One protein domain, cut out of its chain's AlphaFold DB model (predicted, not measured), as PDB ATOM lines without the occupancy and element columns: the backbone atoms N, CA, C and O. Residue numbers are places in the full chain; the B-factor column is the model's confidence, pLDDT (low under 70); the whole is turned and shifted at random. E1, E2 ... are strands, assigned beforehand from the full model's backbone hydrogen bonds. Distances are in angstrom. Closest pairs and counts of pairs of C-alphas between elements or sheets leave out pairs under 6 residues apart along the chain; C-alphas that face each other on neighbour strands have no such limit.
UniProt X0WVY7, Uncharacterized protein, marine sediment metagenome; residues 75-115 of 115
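What this domain is: This is residues 75 to 115 of the 115 residues of an uncharacterized protein of marine sediment metagenome (UniProt X0WVY7). The domain has little regular structure: one small two-strand hairpin, E1 and E2, sits in the middle of a flat fold that is mostly loop. The loop of residues 95 to 104 makes one end of the long axis and the turn around Lys 87 the other; the first and last residues lie on opposite sides of the hairpin. The printed part has 41 residues, with no named helix and two named strands, E1 then E2, antiparallel; the class is all strand, with 6 residues in named elements. It is compact, with a radius of gyration of the C-alphas of 9.8 A, spanning 28 by 21 by 12 A.

How they stand to each other: E1, residues 92 to 94, and E2, residues 105 to 107, are antiparallel neighbours and a hairpin, with 140 degrees between their directions. The C-alphas of Arg 93 and Phe 106 face each other at 5.0 A. N 94 and O 105, 2.8 A apart, and N 107 and O 92, 3.0 A apart, are within hydrogen-bond range.

Where its parts are: E1 begins at C-alpha 92 (79.631, 151.938, 177.857) and measures 6.4 A. E2 measures 6.1 A and ends at C-alpha 107 (83.426, 154.036, 174.873).

The domain as a whole: The C-alphas of Lys 87 and Asp 99 are farthest apart, 28.8 A. The link from E1 to E2 is short, with 10 residues. The printed part has no cut; residue 115, the chain's last, is under pLDDT 70.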
ATOM      1  N   LYS A  75      73.559 160.148 181.124       93.44
ATOM      2  CA  LYS A  75      72.971 159.459 179.969       93.44
ATOM      3  C   LYS A  75      73.973 159.484 178.818       93.44
ATOM      4  O   LYS A  75      74.640 160.488 178.612       93.44
ATOM      5  N   ILE A  76      74.089 158.373 178.092       92.94
ATOM      6  CA  ILE A  76      74.859 158.354 176.843       92.94
ATOM      7  C   ILE A  76      73.984 159.051 175.793       92.94
ATOM      8  O   ILE A  76      72.866 158.573 175.568       92.94
ATOM      9  N   PRO A  77      74.434 160.160 175.181       94.00
ATOM     10  CA  PRO A  77      73.660 160.840 174.151       94.00
ATOM     11  C   PRO A  77      73.329 159.910 172.981       94.00
ATOM     12  O   PRO A  77      74.098 159.009 172.625       94.00
ATOM     13  N   LYS A  78      72.168 160.127 172.356       91.38
ATOM     14  CA  LYS A  78      71.788 159.389 171.148       91.38
ATOM     15  C   LYS A  78      72.829 159.685 170.063       91.38
ATOM     16  O   LYS A  78      73.128 160.840 169.803       91.38
ATOM     17  N   ASN A  79      73.373 158.638 169.444       93.19
ATOM     18  CA  ASN A  79      74.453 158.710 168.446       93.19
ATOM     19  C   ASN A  79      75.833 159.153 168.961       93.19
ATOM     20  O   ASN A  79      76.713 159.395 168.141       93.19
ATOM     21  N   GLN A  80      76.070 159.168 170.276       96.69
ATOM     22  CA  GLN A  80      77.416 159.371 170.811       96.69
ATOM     23  C   GLN A  80      78.394 158.350 170.213       96.69
ATOM     24  O   GLN A  80      78.181 157.136 170.320       96.69
ATOM     25  N   LEU A  81      79.472 158.834 169.599       97.44
ATOM     26  CA  LEU A  81      80.571 157.999 169.125       97.44
ATOM     27  C   LEU A  81      81.554 157.710 170.262       97.44
ATOM     28  O   LEU A  81      81.648 158.454 171.241       97.44
ATOM     29  N   CYS A  82      82.259 156.590 170.137       96.94
ATOM     30  CA  CYS A  82      83.327 156.203 171.047       96.94
ATOM     31  C   CYS A  82      84.432 157.260 171.050       96.94
ATOM     32  O   CYS A  82      85.079 157.443 170.024       96.94
ATOM     33  N   GLN A  83      84.721 157.858 172.204       96.25
ATOM     34  CA  GLN A  83      85.721 158.929 172.318       96.25
ATOM     35  C   GLN A  83      87.155 158.483 171.995       96.25
ATOM     36  O   GLN A  83      87.994 159.320 171.691       96.25
ATOM     37  N   ARG A  84      87.440 157.174 172.013       95.56
ATOM     38  CA  ARG A  84      88.768 156.639 171.664       95.56
ATOM     39  C   ARG A  84      88.941 156.314 170.188       95.56
ATOM     40  O   ARG A  84      90.030 156.478 169.661       95.56
ATOM     41  N   CYS A  85      87.910 155.782 169.526       96.31
ATOM     42  CA  CYS A  85      88.051 155.309 168.144       96.31
ATOM     43  C   CYS A  85      87.241 156.094 167.117       96.31
ATOM     44  O   CYS A  85      87.486 155.899 165.932       96.31
ATOM     45  N   ASN A  86      86.258 156.898 167.538       96.31
ATOM     46  CA  ASN A  86      85.336 157.671 166.694       96.31
ATOM     47  C   ASN A  86      84.647 156.892 165.554       96.31
ATOM     48  O   ASN A  86      84.083 157.486 164.644       96.31
ATOM     49  N   LYS A  87      84.653 155.554 165.602       94.94
ATOM     50  CA  LYS A  87      84.095 154.683 164.550       94.94
ATOM     51  C   LYS A  87      82.783 154.032 164.964       94.94
ATOM     52  O   LYS A  87      81.847 153.936 164.181       94.94
ATOM     53  N   GLU A  88      82.719 153.550 166.201       95.62
ATOM     54  CA  GLU A  88      81.574 152.804 166.723       95.62
ATOM     55  C   GLU A  88      80.783 153.655 167.718       95.62
ATOM     56  O   GLU A  88      81.352 154.481 168.436       95.62
ATOM     57  N   LYS A  89      79.472 153.404 167.818       96.12
ATOM     58  CA  LYS A  89      78.637 154.043 168.841       96.12
ATOM     59  C   LYS A  89      79.125 153.657 170.237       96.12
ATOM     60  O   LYS A  89      79.402 152.485 170.520       96.12
ATOM     61  N   ALA A  90      79.200 154.646 171.114       96.31
ATOM     62  CA  ALA A  90      79.473 154.421 172.514       96.31
ATOM     63  C   ALA A  90      78.272 153.737 173.171       96.31
ATOM     64  O   ALA A  90      77.121 154.130 172.993       96.31
ATOM     65  N   VAL A  91      78.556 152.689 173.936       94.69
ATOM     66  CA  VAL A  91      77.529 151.912 174.650       94.69
ATOM     67  C   VAL A  91      77.892 151.688 176.112       94.69
ATOM     68  O   VAL A  91      77.092 151.149 176.873       94.69
ATOM     69  N   LEU A  92      79.097 152.096 176.514       92.44
ATOM     70  CA  LEU A  92      79.631 151.938 177.857       92.44
ATOM     71  C   LEU A  92      80.122 153.287 178.383       92.44
ATOM     72  O   LEU A  92      80.571 154.138 177.620       92.44
ATOM     73  N   ARG A  93      80.041 153.439 179.705       92.81
ATOM     74  CA  ARG A  93      80.629 154.550 180.456       92.81
ATOM     75  C   ARG A  93      81.882 154.023 181.132       92.81
ATOM     76  O   ARG A  93      81.793 153.043 181.871       92.81
ATOM     77  N   HIS A  94      83.010 154.652 180.869       92.19
ATOM     78  CA  HIS A  94      84.281 154.327 181.482       92.19
ATOM     79  C   HIS A  94      84.640 155.391 182.514       92.19
ATOM     80  O   HIS A  94      84.479 156.582 182.264       92.19
ATOM     81  N   HIS A  95      85.111 154.947 183.673       87.25
ATOM     82  CA  HIS A  95      85.659 155.819 184.702       87.25
ATOM     83  C   HIS A  95      87.168 155.610 184.738       87.25
ATOM     84  O   HIS A  95      87.610 154.516 185.098       87.25
ATOM     85  N   GLU A  96      87.922 156.648 184.384       85.88
ATOM     86  CA  GLU A  96      89.365 156.697 184.638       85.88
ATOM     87  C   GLU A  96      89.629 157.002 186.114       85.88
ATOM     88  O   GLU A  96      90.405 156.315 186.771       85.88
ATOM     89  N   ASP A  97      88.893 157.977 186.651       86.25
ATOM     90  CA  ASP A  97      89.010 158.441 188.027       86.25
ATOM     91  C   ASP A  97      87.708 158.177 188.803       86.25
ATOM     92  O   ASP A  97      86.657 158.776 188.551       86.25
ATOM     93  N   TYR A  98      87.773 157.263 189.775       84.38
ATOM     94  CA  TYR A  98      86.636 156.929 190.633       84.38
ATOM     95  C   TYR A  98      86.340 158.001 191.695       84.38
ATOM     96  O   TYR A  98      85.323 157.892 192.380       84.38
ATOM     97  N   ASP A  99      87.169 159.030 191.860       86.94
ATOM     98  CA  ASP A  99      86.839 160.190 192.695       86.94
ATOM     99  C   ASP A  99      85.902 161.174 191.988       86.94
ATOM    100  O   ASP A  99      85.202 161.950 192.643       86.94
ATOM    101  N   LYS A 100      85.784 161.081 190.658       86.31
ATOM    102  CA  LYS A 100      84.948 161.965 189.831       86.31
ATOM    103  C   LYS A 100      83.805 161.182 189.183       86.31
ATOM    104  O   LYS A 100      83.825 160.910 187.985       86.31
ATOM    105  N   PRO A 101      82.737 160.846 189.932       81.62
ATOM    106  CA  PRO A 101      81.712 159.907 189.478       81.62
ATOM    107  C   PRO A 101      80.870 160.374 188.288       81.62
ATOM    108  O   PRO A 101      80.174 159.559 187.688       81.62
ATOM    109  N   LEU A 102      80.882 161.668 187.976       87.50
ATOM    110  CA  LEU A 102      80.171 162.227 186.826       87.50
ATOM    111  C   LEU A 102      81.082 162.409 185.608       87.50
ATOM    112  O   LEU A 102      80.580 162.545 184.496       87.50
ATOM    113  N   LYS A 103      82.407 162.360 185.797       90.44
ATOM    114  CA  LYS A 103      83.374 162.408 184.704       90.44
ATOM    115  C   LYS A 103      83.526 160.991 184.156       90.44
ATOM    116  O   LYS A 103      84.130 160.126 184.789       90.44
ATOM    117  N   VAL A 104      82.907 160.742 183.006       92.38
ATOM    118  CA  VAL A 104      82.969 159.458 182.301       92.38
ATOM    119  C   VAL A 104      83.405 159.662 180.870       92.38
ATOM    120  O   VAL A 104      83.005 160.634 180.235       92.38
ATOM    121  N   GLU A 105      84.153 158.698 180.352       93.88
ATOM    122  CA  GLU A 105      84.341 158.559 178.916       93.88
ATOM    123  C   GLU A 105      83.257 157.648 178.328       93.88
ATOM    124  O   GLU A 105      82.877 156.623 178.907       93.88
ATOM    125  N   PHE A 106      82.772 157.983 177.141       95.88
ATOM    126  CA  PHE A 106      81.835 157.179 176.375       95.88
ATOM    127  C   PHE A 106      82.594 156.301 175.384       95.88
ATOM    128  O   PHE A 106      83.114 156.779 174.376       95.88
ATOM    129  N   LEU A 107      82.638 154.994 175.652       96.12
ATOM    130  CA  LEU A 107      83.426 154.036 174.873       96.12
ATOM    131  C   LEU A 107      82.548 152.966 174.211       96.12
ATOM    132  O   LEU A 107      81.479 152.586 174.711       96.12
ATOM    133  N   CYS A 108      83.006 152.440 173.073       95.62
ATOM    134  CA  CYS A 108      82.442 151.223 172.492       95.62
ATOM    135  C   CYS A 108      82.935 149.975 173.245       95.62
ATOM    136  O   CYS A 108      83.895 150.020 174.016       95.62
ATOM    137  N   LYS A 109      82.306 148.820 172.994       93.50
ATOM    138  CA  LYS A 109      82.674 147.546 173.647       93.50
ATOM    139  C   LYS A 109      84.115 147.116 173.384       93.50
ATOM    140  O   LYS A 109      84.680 146.407 174.205       93.50
ATOM    141  N   ARG A 110      84.679 147.497 172.234       92.88
ATOM    142  CA  ARG A 110      86.047 147.127 171.845       92.88
ATOM    143  C   ARG A 110      87.088 147.973 172.562       92.88
ATOM    144  O   ARG A 110      88.105 147.441 172.979       92.88
ATOM    145  N   CYS A 111      86.817 149.268 172.702       94.19
ATOM    146  CA  CYS A 111      87.729 150.216 173.337       94.19
ATOM    147  C   CYS A 111      87.590 150.256 174.859       94.19
ATOM    148  O   CYS A 111      88.480 150.781 175.517       94.19
ATOM    149  N   HIS A 112      86.497 149.733 175.420       92.12
ATOM    150  CA  HIS A 112      86.326 149.654 176.863       92.12
ATOM    151  C   HIS A 112      87.215 148.536 177.440       92.12
ATOM    152  O   HIS A 112      86.929 147.356 177.201       92.12
ATOM    153  N   PRO A 113      88.269 148.863 178.210       84.06
ATOM    154  CA  PRO A 113      89.143 147.852 178.788       84.06
ATOM    155  C   PRO A 113      88.372 146.975 179.783       84.06
ATOM    156  O   PRO A 113      87.396 147.404 180.409       84.06
ATOM    157  N   LYS A 114      88.796 145.718 179.924       73.50
ATOM    158  CA  LYS A 114      88.286 144.840 180.982       73.50
ATOM    159  C   LYS A 114      88.989 145.237 182.283       73.50
ATOM    160  O   LYS A 114      90.163 144.928 182.439       73.50
ATOM    161  N   GLN A 115      88.286 145.982 183.135       60.50
ATOM    162  CA  GLN A 115      88.708 146.318 184.502       60.50
ATOM    163  C   GLN A 115      88.429 145.174 185.482       60.50
ATOM    164  O   GLN A 115      87.511 144.368 185.198       60.50
TER     165      GLN A 115